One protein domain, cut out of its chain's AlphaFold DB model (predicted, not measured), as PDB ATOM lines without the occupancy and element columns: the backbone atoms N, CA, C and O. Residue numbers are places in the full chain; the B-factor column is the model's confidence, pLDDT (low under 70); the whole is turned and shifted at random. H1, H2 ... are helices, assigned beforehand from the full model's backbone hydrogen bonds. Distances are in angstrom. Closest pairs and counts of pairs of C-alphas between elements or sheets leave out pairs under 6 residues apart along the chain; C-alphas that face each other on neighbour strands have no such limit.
ATOM      1  N   VAL A  72     154.285 124.340 173.700       93.44
ATOM      2  CA  VAL A  72     153.738 125.612 173.221       93.44
ATOM      3  C   VAL A  72     154.863 126.639 173.202       93.44
ATOM      4  O   VAL A  72     155.447 126.948 174.238       93.44
ATOM      5  N   ILE A  73     155.174 127.164 172.018       94.38
ATOM      6  CA  ILE A  73     156.208 128.186 171.821       94.38
ATOM      7  C   ILE A  73     155.515 129.472 171.377       94.38
ATOM      8  O   ILE A  73     154.924 129.513 170.300       94.38
ATOM      9  N   SER A  74     155.609 130.522 172.192       94.12
ATOM     10  CA  SER A  74     155.151 131.866 171.829       94.12
ATOM     11  C   SER A  74     156.341 132.739 171.442       94.12
ATOM     12  O   SER A  74     157.340 132.791 172.159       94.12
ATOM     13  N   LEU A  75     156.232 133.432 170.308       94.75
ATOM     14  CA  LEU A  75     157.201 134.426 169.852       94.75
ATOM     15  C   LEU A  75     156.539 135.807 169.932       94.75
ATOM     16  O   LEU A  75     155.775 136.181 169.038       94.75
ATOM     17  N   ASP A  76     156.797 136.556 171.007       94.00
ATOM     18  CA  ASP A  76     156.128 137.843 171.228       94.00
ATOM     19  C   ASP A  76     156.472 138.860 170.122       94.00
ATOM     20  O   ASP A  76     157.611 138.964 169.662       94.00
ATOM     21  N   GLY A  77     155.460 139.580 169.642       93.81
ATOM     22  CA  GLY A  77     155.589 140.514 168.520       93.81
ATOM     23  C   GLY A  77     155.883 139.873 167.152       93.81
ATOM     24  O   GLY A  77     156.158 140.602 166.190       93.81
ATOM     25  N   TYR A  78     155.820 138.543 167.010       94.06
ATOM     26  CA  TYR A  78     156.073 137.868 165.734       94.06
ATOM     27  C   TYR A  78     154.870 137.961 164.782       94.06
ATOM     28  O   TYR A  78     153.918 137.186 164.834       94.06
ATOM     29  N   ALA A  79     154.917 138.928 163.865       92.44
ATOM     30  CA  ALA A  79     153.876 139.121 162.862       92.44
ATOM     31  C   ALA A  79     153.979 138.102 161.712       92.44
ATOM     32  O   ALA A  79     155.068 137.817 161.219       92.44
ATOM     33  N   HIS A  80     152.830 137.677 161.168       90.88
ATOM     34  CA  HIS A  80     152.742 136.747 160.027       90.88
ATOM     35  C   HIS A  80     153.638 137.138 158.833       90.88
ATOM     36  O   HIS A  80     154.206 136.281 158.162       90.88
ATOM     37  N   LYS A  81     153.811 138.443 158.570       92.31
ATOM     38  CA  LYS A  81     154.661 138.958 157.479       92.31
ATOM     39  C   LYS A  81     156.140 138.570 157.597       92.31
ATOM     40  O   LYS A  81     156.860 138.667 156.607       92.31
ATOM     41  N   TYR A  82     156.617 138.192 158.783       93.50
ATOM     42  CA  TYR A  82     158.013 137.807 158.984       93.50
ATOM     43  C   TYR A  82     158.317 136.434 158.390       93.50
ATOM     44  O   TYR A  82     159.341 136.297 157.725       93.50
ATOM     45  N   LEU A  83     157.389 135.479 158.498       91.19
ATOM     46  CA  LEU A  83     157.542 134.152 157.897       91.19
ATOM     47  C   LEU A  83     157.638 134.232 156.364       91.19
ATOM     48  O   LEU A  83     158.402 133.508 155.734       91.19
ATOM     49  N   SER A  84     156.931 135.188 155.751       88.25
ATOM     50  CA  SER A  84     156.968 135.419 154.301       88.25
ATOM     51  C   SER A  84     158.325 135.908 153.778       88.25
ATOM     52  O   SER A  84     158.559 135.836 152.574       88.25
ATOM     53  N   LYS A  85     159.221 136.404 154.645       91.75
ATOM     54  CA  LYS A  85     160.548 136.897 154.237       91.75
ATOM     55  C   LYS A  85     161.544 135.784 153.912       91.75
ATOM     56  O   LYS A  85     162.562 136.084 153.303       91.75
ATOM     57  N   LYS A  86     161.261 134.542 154.312       88.94
ATOM     58  CA  LYS A  86     162.120 133.371 154.086       88.94
ATOM     59  C   LYS A  86     163.579 133.531 154.565       88.94
ATOM     60  O   LYS A  86     164.528 133.265 153.833       88.94
ATOM     61  N   ILE A  87     163.748 134.057 155.781       95.12
ATOM     62  CA  ILE A  87     165.056 134.263 156.436       95.12
ATOM     63  C   ILE A  87     165.251 133.373 157.678       95.12
ATOM     64  O   ILE A  87     166.253 133.492 158.378       95.12
ATOM     65  N   GLN A  88     164.274 132.522 158.000       94.56
ATOM     66  CA  GLN A  88     164.187 131.732 159.228       94.56
ATOM     67  C   GLN A  88     164.008 130.252 158.867       94.56
ATOM     68  O   GLN A  88     162.903 129.717 158.994       94.56
ATOM     69  N   PRO A  89     165.091 129.559 158.468       92.50
ATOM     70  CA  PRO A  89     165.007 128.230 157.863       92.50
ATOM     71  C   PRO A  89     164.303 127.200 158.757       92.50
ATOM     72  O   PRO A  89     163.582 126.337 158.262       92.50
ATOM     73  N   THR A  90     164.457 127.302 160.081       92.12
ATOM     74  CA  THR A  90     163.779 126.411 161.034       92.12
ATOM     75  C   THR A  90     162.266 126.629 161.056       92.12
ATOM     76  O   THR A  90     161.515 125.664 160.957       92.12
ATOM     77  N   LEU A  91     161.806 127.883 161.162       93.31
ATOM     78  CA  LEU A  91     160.372 128.199 161.199       93.31
ATOM     79  C   LEU A  91     159.708 127.928 159.847       93.31
ATOM     80  O   LEU A  91     158.582 127.449 159.807       93.31
ATOM     81  N   GLU A  92     160.423 128.167 158.748       91.62
ATOM     82  CA  GLU A  92     159.967 127.818 157.402       91.62
ATOM     83  C   GLU A  92     159.766 126.316 157.247       91.62
ATOM     84  O   GLU A  92     158.727 125.885 156.755       91.62
ATOM     85  N   LYS A  93     160.720 125.509 157.725       89.75
ATOM     86  CA  LYS A  93     160.605 124.053 157.667       89.75
ATOM     87  C   LYS A  93     159.464 123.527 158.536       89.75
ATOM     88  O   LYS A  93     158.785 122.591 158.128       89.75
ATOM     89  N   ILE A  94     159.225 124.133 159.703       91.19
ATOM     90  CA  ILE A  94     158.057 123.817 160.543       91.19
ATOM     91  C   ILE A  94     156.760 124.180 159.812       91.19
ATOM     92  O   ILE A  94     155.826 123.386 159.810       91.19
ATOM     93  N   ALA A  95     156.702 125.348 159.176       91.12
ATOM     94  CA  ALA A  95     155.517 125.805 158.459       91.12
ATOM     95  C   ALA A  95     155.205 124.958 157.216       91.12
ATOM     96  O   ALA A  95     154.034 124.757 156.898       91.12
ATOM     97  N   GLU A  96     156.242 124.480 156.525       89.06
ATOM     98  CA  GLU A  96     156.131 123.651 155.327       89.06
ATOM     99  C   GLU A  96     155.804 122.187 155.637       89.06
ATOM    100  O   GLU A  96     154.961 121.600 154.967       89.06
ATOM    101  N   CYS A  97     156.474 121.593 156.627       89.56
ATOM    102  CA  CYS A  97     156.278 120.186 156.986       89.56
ATOM    103  C   CYS A  97     155.194 119.962 158.046       89.56
ATOM    104  O   CYS A  97     154.867 118.815 158.349       89.56
ATOM    105  N   GLY A  98     154.682 121.036 158.647       89.00
ATOM    106  CA  GLY A  98     153.622 121.019 159.646       89.00
ATOM    107  C   GLY A  98     152.340 121.679 159.142       89.00
ATOM    108  O   GLY A  98     152.044 121.700 157.951       89.00
ATOM    109  N   VAL A  99     151.563 122.230 160.075       90.69
ATOM    110  CA  VAL A  99     150.314 122.944 159.782       90.69
ATOM    111  C   VAL A  99     150.502 124.426 160.080       90.69
ATOM    112  O   VAL A  99     150.963 124.794 161.159       90.69
ATOM    113  N   SER A 100     150.108 125.278 159.133       91.88
ATOM    114  CA  SER A 100     150.169 126.737 159.261       91.88
ATOM    115  C   SER A 100     148.782 127.356 159.112       91.88
ATOM    116  O   SER A 100     148.021 126.979 158.223       91.88
ATOM    117  N   ALA A 101     148.465 128.347 159.945       92.56
ATOM    118  CA  ALA A 101     147.207 129.086 159.891       92.56
ATOM    119  C   ALA A 101     147.426 130.582 160.147       92.56
ATOM    120  O   ALA A 101     148.396 130.992 160.788       92.56
ATOM    121  N   LYS A 102     146.496 131.410 159.661       91.50
ATOM    122  CA  LYS A 102     146.427 132.826 160.039       91.50
ATOM    123  C   LYS A 102     145.687 132.942 161.366       91.50
ATOM    124  O   LYS A 102     144.562 132.466 161.480       91.50
ATOM    125  N   VAL A 103     146.308 133.607 162.334       90.88
ATOM    126  CA  VAL A 103     145.730 133.863 163.657       90.88
ATOM    127  C   VAL A 103     145.569 135.367 163.840       90.88
ATOM    128  O   VAL A 103     146.430 136.145 163.424       90.88
ATOM    129  N   TYR A 104     144.458 135.767 164.450       92.69
ATOM    130  CA  TYR A 104     144.164 137.156 164.774       92.69
ATOM    131  C   TYR A 104     144.274 137.365 166.279       92.69
ATOM    132  O   TYR A 104     143.778 136.564 167.068       92.69
ATOM    133  N   SER A 105     144.934 138.452 166.658       93.94
ATOM    134  CA  SER A 105     145.040 138.874 168.049       93.94
ATOM    135  C   SER A 105     143.678 139.349 168.563       93.94
ATOM    136  O   SER A 105     142.915 139.986 167.833       93.94
ATOM    137  N   SER A 106     143.387 139.056 169.829       95.31
ATOM    138  CA  SER A 106     142.282 139.691 170.546       95.31
ATOM    139  C   SER A 106     142.599 141.161 170.811       95.31
ATOM    140  O   SER A 106     143.761 141.544 170.944       95.31
ATOM    141  N   PHE A 107     141.562 141.991 170.930       95.25
ATOM    142  CA  PHE A 107     141.734 143.375 171.360       95.25
ATOM    143  C   PHE A 107     141.835 143.464 172.897       95.25
ATOM    144  O   PHE A 107     140.995 142.867 173.577       95.25
ATOM    145  N   PRO A 108     142.795 144.228 173.455       95.38
ATOM    146  CA  PRO A 108     143.861 144.949 172.755       95.38
ATOM    147  C   PRO A 108     145.006 144.021 172.327       95.38
ATOM    148  O   PRO A 108     145.291 143.024 172.990       95.38
ATOM    149  N   SER A 109     145.712 144.384 171.251       95.25
ATOM    150  CA  SER A 109     146.860 143.628 170.726       95.25
ATOM    151  C   SER A 109     148.121 143.835 171.575       95.25
ATOM    152  O   SER A 109     149.112 144.407 171.122       95.25
ATOM    153  N   GLN A 110     148.047 143.429 172.840       95.56
ATOM    154  CA  GLN A 110     149.114 143.511 173.835       95.56
ATOM    155  C   GLN A 110     149.521 142.117 174.322       95.56
ATOM    156  O   GLN A 110     148.728 141.173 174.254       95.56
ATOM    157  N   THR A 111     150.748 142.016 174.841       95.19
ATOM    158  CA  THR A 111     151.386 140.779 175.311       95.19
ATOM    159  C   THR A 111     150.519 140.012 176.309       95.19
ATOM    160  O   THR A 111     150.056 138.921 175.978       95.19
ATOM    161  N   PHE A 112     150.259 140.560 177.500       94.62
ATOM    162  CA  PHE A 112     149.562 139.842 178.574       94.62
ATOM    163  C   PHE A 112     148.140 139.425 178.186       94.62
ATOM    164  O   PHE A 112     147.844 138.235 178.296       94.62
ATOM    165  N   PRO A 113     147.280 140.318 177.655       95.50
ATOM    166  CA  PRO A 113     145.947 139.921 177.216       95.50
ATOM    167  C   PRO A 113     145.968 138.741 176.239       95.50
ATOM    168  O   PRO A 113     145.260 137.763 176.446       95.50
ATOM    169  N   ASN A 114     146.824 138.770 175.211       96.38
ATOM    170  CA  ASN A 114     146.836 137.715 174.192       96.38
ATOM    171  C   ASN A 114     147.489 136.409 174.659       96.38
ATOM    172  O   ASN A 114     147.038 135.338 174.258       96.38
ATOM    173  N   HIS A 115     148.513 136.459 175.514       94.94
ATOM    174  CA  HIS A 115     149.110 135.237 176.064       94.94
ATOM    175  C   HIS A 115     148.122 134.487 176.962       94.94
ATOM    176  O   HIS A 115     148.050 133.261 176.899       94.94
ATOM    177  N   ILE A 116     147.302 135.208 177.728       94.62
ATOM    178  CA  ILE A 116     146.270 134.591 178.566       94.62
ATOM    179  C   ILE A 116     145.097 134.065 177.732       94.62
ATOM    180  O   ILE A 116     144.592 132.988 178.047       94.62
ATOM    181  N   VAL A 117     144.722 134.719 176.623       95.88
ATOM    182  CA  VAL A 117     143.776 134.139 175.645       95.88
ATOM    183  C   VAL A 117     144.277 132.779 175.153       95.88
ATOM    184  O   VAL A 117     143.516 131.817 175.149       95.88
ATOM    185  N   MET A 118     145.558 132.667 174.784       94.62
ATOM    186  CA  MET A 118     146.137 131.392 174.330       94.62
ATOM    187  C   MET A 118     146.161 130.329 175.434       94.62
ATOM    188  O   MET A 118     145.951 129.155 175.151       94.62
ATOM    189  N   ALA A 119     146.403 130.732 176.683       94.25
ATOM    190  CA  ALA A 119     146.461 129.806 177.808       94.25
ATOM    191  C   ALA A 119     145.075 129.338 178.287       94.25
ATOM    192  O   ALA A 119     144.964 128.219 178.771       94.25
ATOM    193  N   THR A 120     144.040 130.177 178.184       95.06
ATOM    194  CA  THR A 120     142.714 129.930 178.794       95.06
ATOM    195  C   THR A 120     141.594 129.692 177.780       95.06
ATOM    196  O   THR A 120     140.530 129.203 178.144       95.06
ATOM    197  N   GLY A 121     141.784 130.081 176.517       94.94
ATOM    198  CA  GLY A 121     140.732 130.074 175.494       94.94
ATOM    199  C   GLY A 121     139.662 131.160 175.671       94.94
ATOM    200  O   GLY A 121     138.671 131.164 174.942       94.94
ATOM    201  N   LEU A 122     139.831 132.083 176.621       96.25
ATOM    202  CA  LEU A 122     138.869 133.146 176.921       96.25
ATOM    203  C   LEU A 122     139.306 134.480 176.306       96.25
ATOM    204  O   LEU A 122     140.491 134.727 176.136       96.25
ATOM    205  N   TYR A 123     138.360 135.375 176.012       96.12
ATOM    206  CA  TYR A 123     138.677 136.753 175.608       96.12
ATOM    207  C   TYR A 123     139.113 137.622 176.804       96.12
ATOM    208  O   TYR A 123     138.694 137.333 177.931       96.12
ATOM    209  N   PRO A 124     139.821 138.752 176.581       95.44
ATOM    210  CA  PRO A 124     140.271 139.656 177.648       95.44
ATOM    211  C   PRO A 124     139.200 140.087 178.646       95.44
ATOM    212  O   PRO A 124     139.438 140.073 179.852       95.44
ATOM    213  N   GLY A 125     137.985 140.372 178.168       93.50
ATOM    214  CA  GLY A 125     136.860 140.720 179.040       93.50
ATOM    215  C   GLY A 125     136.371 139.583 179.950       93.50
ATOM    216  O   GLY A 125     135.716 139.857 180.947       93.50
ATOM    217  N   HIS A 126     136.689 138.323 179.638       94.56
ATOM    218  CA  HIS A 126     136.253 137.149 180.403       94.56
ATOM    219  C   HIS A 126     137.332 136.622 181.355       94.56
ATOM    220  O   HIS A 126     137.004 136.173 182.452       94.56
ATOM    221  N   HIS A 127     138.609 136.669 180.959       93.69
ATOM    222  CA  HIS A 127     139.708 136.286 181.852       93.69
ATOM    223  C   HIS A 127     140.231 137.437 182.721       93.69
ATOM    224  O   HIS A 127     141.044 137.194 183.603       93.69
ATOM    225  N   GLY A 128     139.784 138.678 182.488       92.31
ATOM    226  CA  GLY A 128     140.059 139.836 183.348       92.31
ATOM    227  C   GLY A 128     141.381 140.564 183.075       92.31
ATOM    228  O   GLY A 128     141.581 141.676 183.556       92.31
ATOM    229  N   ILE A 129     142.262 139.997 182.246       93.56
ATOM    230  CA  ILE A 129     143.542 140.615 181.862       93.56
ATOM    231  C   ILE A 129     143.336 141.460 180.603       93.56
ATOM    232  O   ILE A 129     143.515 140.998 179.478       93.56
ATOM    233  N   VAL A 130     142.912 142.708 180.797       94.19
ATOM    234  CA  VAL A 130     142.524 143.630 179.710       94.19
ATOM    235  C   VAL A 130     143.659 144.521 179.198       94.19
ATOM    236  O   VAL A 130     143.482 145.229 178.211       94.19
ATOM    237  N   GLY A 131     144.830 144.481 179.831       95.06
ATOM    238  CA  GLY A 131     146.019 145.221 179.413       95.06
ATOM    239  C   GLY A 131     147.285 144.695 180.083       95.06
ATOM    240  O   GLY A 131     147.218 143.902 181.018       95.06
ATOM    241  N   ASN A 132     148.444 145.152 179.612       94.19
ATOM    242  CA  ASN A 132     149.732 144.881 180.260       94.19
ATOM    243  C   ASN A 132     149.874 145.606 181.609       94.19
ATOM    244  O   ASN A 132     150.593 145.138 182.491       94.19
ATOM    245  N   THR A 133     149.188 146.742 181.750       93.69
ATOM    246  CA  THR A 133     149.058 147.487 183.002       93.69
ATOM    247  C   THR A 133     147.585 147.526 183.382       93.69
ATOM    248  O   THR A 133     146.761 147.953 182.572       93.69
ATOM    249  N   ILE A 134     147.253 147.089 184.594       91.62
ATOM    250  CA  ILE A 134     145.875 147.007 185.087       91.62
ATOM    251  C   ILE A 134     145.758 147.835 186.357       91.62
ATOM    252  O   ILE A 134     146.659 147.855 187.188       91.62
ATOM    253  N   TYR A 135     144.633 148.524 186.508       91.81
ATOM    254  CA  TYR A 135     144.281 149.178 187.754       91.81
ATOM    255  C   TYR A 135     142.989 148.577 188.294       91.81
ATOM    256  O   TYR A 135     141.920 148.784 187.720       91.81
ATOM    257  N   ASP A 136     143.107 147.843 189.396       90.75
ATOM    258  CA  ASP A 136     141.978 147.309 190.150       90.75
ATOM    259  C   ASP A 136     142.049 147.839 191.582       90.75
ATOM    260  O   ASP A 136     142.962 147.500 192.332       90.75
ATOM    261  N   ARG A 137     141.067 148.662 191.961       91.62
ATOM    262  CA  ARG A 137     141.001 149.319 193.274       91.62
ATOM    263  C   ARG A 137     140.856 148.343 194.439       91.62
ATOM    264  O   ARG A 137     141.158 148.725 195.565       91.62
ATOM    265  N   ASN A 138     140.381 147.124 194.185       90.50
ATOM    266  CA  ASN A 138     140.251 146.097 195.214       90.50
ATOM    267  C   ASN A 138     141.573 145.357 195.463       90.50
ATOM    268  O   ASN A 138     141.734 144.762 196.524       90.50
ATOM    269  N   LEU A 139     142.504 145.390 194.499       88.56
ATOM    270  CA  LEU A 139     143.770 144.651 194.551       88.56
ATOM    271  C   LEU A 139     144.985 145.562 194.773       88.56
ATOM    272  O   LEU A 139     145.902 145.189 195.498       88.56
ATOM    273  N   SER A 140     145.002 146.760 194.183       89.06
ATOM    274  CA  SER A 140     146.087 147.730 194.355       89.06
ATOM    275  C   SER A 140     145.581 149.172 194.390       89.06
ATOM    276  O   SER A 140     144.608 149.560 193.742       89.06
ATOM    277  N   SER A 141     146.292 150.012 195.141       91.19
ATOM    278  CA  SER A 141     146.048 151.454 195.199       91.19
ATOM    279  C   SER A 141     146.549 152.201 193.958       91.19
ATOM    280  O   SER A 141     146.177 153.358 193.759       91.19
ATOM    281  N   LYS A 142     147.346 151.551 193.097       91.38
ATOM    282  CA  LYS A 142     147.938 152.128 191.882       91.38
ATOM    283  C   LYS A 142     147.831 151.166 190.687       91.38
ATOM    284  O   LYS A 142     147.615 149.975 190.886       91.38
ATOM    285  N   PRO A 143     147.981 151.652 189.442       91.19
ATOM    286  CA  PRO A 143     148.104 150.773 188.286       91.19
ATOM    287  C   PRO A 143     149.355 149.891 188.393       91.19
ATOM    288  O   PRO A 143     150.442 150.390 188.687       91.19
ATOM    289  N   GLU A 144     149.204 148.602 188.112       91.00
ATOM    290  CA  GLU A 144     150.261 147.598 188.200       91.00
ATOM    291  C   GLU A 144     150.623 147.072 186.813       91.00
ATOM    292  O   GLU A 144     149.745 146.700 186.034       91.00
ATOM    293  N   TYR A 145     151.921 147.029 186.506       91.62
ATOM    294  CA  TYR A 145     152.432 146.375 185.303       91.62
ATOM    295  C   TYR A 145     152.692 144.896 185.589       91.62
ATOM    296  O   TYR A 145     153.528 144.550 186.428       91.62
ATOM    297  N   LEU A 146     152.015 144.018 184.851       89.19
ATOM    298  CA  LEU A 146     152.010 142.577 185.120       89.19
ATOM    299  C   LEU A 146     153.368 141.895 184.886       89.19
ATOM    300  O   LEU A 146     153.589 140.788 185.366       89.19
ATOM    301  N   GLY A 147     154.286 142.536 184.154       84.56
ATOM    302  CA  GLY A 147     155.618 141.985 183.883       84.56
ATOM    303  C   GLY A 147     156.623 142.137 185.022       84.56
ATOM    304  O   GLY A 147     157.643 141.456 185.009       84.56
ATOM    305  N   THR A 148     156.365 143.016 185.990       82.50
ATOM    306  CA  THR A 148     157.255 143.221 187.148       82.50
ATOM    307  C   THR A 148     156.558 142.979 188.476       82.50
ATOM    308  O   THR A 148     157.227 142.684 189.462       82.50
ATOM    309  N   ASN A 149     155.230 143.099 188.509       74.81
ATOM    310  CA  ASN A 149     154.448 143.041 189.732       74.81
ATOM    311  C   ASN A 149     153.495 141.847 189.644       74.81
ATOM    312  O   ASN A 149     152.570 141.840 188.833       74.81
ATOM    313  N   SER A 150     153.727 140.838 190.484       68.62
ATOM    314  CA  SER A 150     152.798 139.723 190.659       68.62
ATOM    315  C   SER A 150     151.931 140.018 191.873       68.62
ATOM    316  O   SER A 150     152.314 139.724 193.001       68.62
ATOM    317  N   VAL A 151     150.792 140.669 191.645       70.00
ATOM    318  CA  VAL A 151     149.756 140.807 192.673       70.00
ATOM    319  C   VAL A 151     148.803 139.629 192.515       70.00
ATOM    320  O   VAL A 151     148.162 139.477 191.469       70.00
ATOM    321  N   ASP A 152     148.740 138.778 193.539       71.19
ATOM    322  CA  ASP A 152     147.789 137.670 193.584       71.19
ATOM    323  C   ASP A 152     146.355 138.209 193.474       71.19
ATOM    324  O   ASP A 152     145.989 139.191 194.120       71.19
ATOM    325  N   GLY A 153     145.542 137.573 192.625       80.56
ATOM    326  CA  GLY A 153     144.138 137.939 192.408       80.56
ATOM    327  C   GLY A 153     143.797 138.472 191.013       80.56
ATOM    328  O   GLY A 153     142.625 138.464 190.649       80.56
ATOM    329  N   HIS A 154     144.774 138.858 190.185       83.50
ATOM    330  CA  HIS A 154     144.492 139.244 188.792       83.50
ATOM    331  C   HIS A 154     144.179 138.045 187.879       83.50
ATOM    332  O   HIS A 154     143.411 138.171 186.924       83.50
ATOM    333  N   TYR A 155     144.751 136.873 188.166       87.25
ATOM    334  CA  TYR A 155     144.572 135.650 187.381       87.25
ATOM    335  C   TYR A 155     143.529 134.748 188.041       87.25
ATOM    336  O   TYR A 155     143.834 133.990 188.955       87.25
ATOM    337  N   VAL A 156     142.283 134.842 187.581       84.88
ATOM    338  CA  VAL A 156     141.131 134.167 188.214       84.88
ATOM    339  C   VAL A 156     140.584 132.983 187.413       84.88
ATOM    340  O   VAL A 156     139.561 132.409 187.781       84.88
ATOM    341  N   LYS A 157     141.206 132.654 186.277       91.69
ATOM    342  CA  LYS A 157     140.769 131.593 185.356       91.69
ATOM    343  C   LYS A 157     141.839 130.521 185.219       91.69
ATOM    344  O   LYS A 157     143.020 130.794 185.414       91.69
ATOM    345  N   GLU A 158     141.407 129.322 184.851       92.06
ATOM    346  CA  GLU A 158     142.274 128.152 184.739       92.06
ATOM    347  C   GLU A 158     143.018 128.149 183.394       92.06
ATOM    348  O   GLU A 158     142.379 128.170 182.337       92.06
ATOM    349  N   PRO A 159     144.361 128.152 183.398       92.94
ATOM    350  CA  PRO A 159     145.143 127.945 182.189       92.94
ATOM    351  C   PRO A 159     145.209 126.456 181.827       92.94
ATOM    352  O   PRO A 159     145.062 125.582 182.679       92.94
ATOM    353  N   VAL A 160     145.555 126.161 180.574       92.19
ATOM    354  CA  VAL A 160     145.753 124.793 180.070       92.19
ATOM    355  C   VAL A 160     146.751 123.982 180.909       92.19
ATOM    356  O   VAL A 160     146.602 122.776 181.058       92.19
ATOM    357  N   SER A 161     147.741 124.637 181.520       88.31
ATOM    358  CA  SER A 161     148.730 123.989 182.389       88.31
ATOM    359  C   SER A 161     148.176 123.515 183.734       88.31
ATOM    360  O   SER A 161     148.874 122.800 184.437       88.31
ATOM    361  N   ALA A 162     146.979 123.952 184.129       89.81
ATOM    362  CA  ALA A 162     146.326 123.507 185.360       89.81
ATOM    363  C   ALA A 162     145.431 122.272 185.146       89.81
ATOM    364  O   ALA A 162     145.018 121.654 186.122       89.81
ATOM    365  N   ILE A 163     145.122 121.929 183.888       86.81
ATOM    366  CA  ILE A 163     144.191 120.848 183.518       86.81
ATOM    367  C   ILE A 163     144.862 119.666 182.798       86.81
ATOM    368  O   ILE A 163     144.201 118.656 182.564       86.81
ATOM    369  N   LEU A 164     146.139 119.805 182.422       77.56
ATOM    370  CA  LEU A 164     146.985 118.754 181.841       77.56
ATOM    371  C   LEU A 164     147.831 118.086 182.928       77.56
ATOM    372  O   LEU A 164     147.995 116.849 182.840       77.56
TER     373      LEU A 164
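AT A GLANCE: This is residues 72 to 164 of the 164 residues of an uncharacterized protein of Strongylus vulgaris (UniProt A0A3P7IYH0). Little regular structure: a loose, elongated chain of loops, with H1 and H2 near one end, H3 with H4 beside it farther along, and a loop at residues 133 to 145 reaching to the other end. Residues 98 to 110 bridge the two helix groups. The 93 printed residues hold four named helices, H1 to H4 in chain order, and no named strand; the class is all helix, with 27 residues in named elements. The radius of gyration of the C-alphas is 16.1 A, the spans 48 by 28 by 21 A.

HOW THE PARTS SIT: H1, residues 80 to 83, and H2, residues 89 to 97, are close but not clearly touching; their closest C-alphas, of Leu 83 and Glu 92, are 6.8 A apart. H3, residues 111 to 120, is apart from both. H4, residues 124 to 127, touches H3, closest at the C-alphas of Pro 113 and Pro 124, 5.7 A. Residues 133 to 134 pair antiparallel with 144 to 145. In H2 and H3 every O i to N i+4 pair is within hydrogen-bond range; H1 and H4 are too short for one.

IN THESE COORDINATES: H1 begins at C-alpha 80 (152.742, 136.747, 160.027) and measures 5.9 A, H2 11.9 A, H3 14.3 A; H4, 5.4 A, ends at C-alpha 127 (139.708, 136.286, 181.852).

THE WHOLE: The farthest C-alphas, of Cys 97 and Ser 141, are 50.4 A apart. The printed part has no cut; the link H2 to H3 is long. Residue 150 alone is under pLDDT 70.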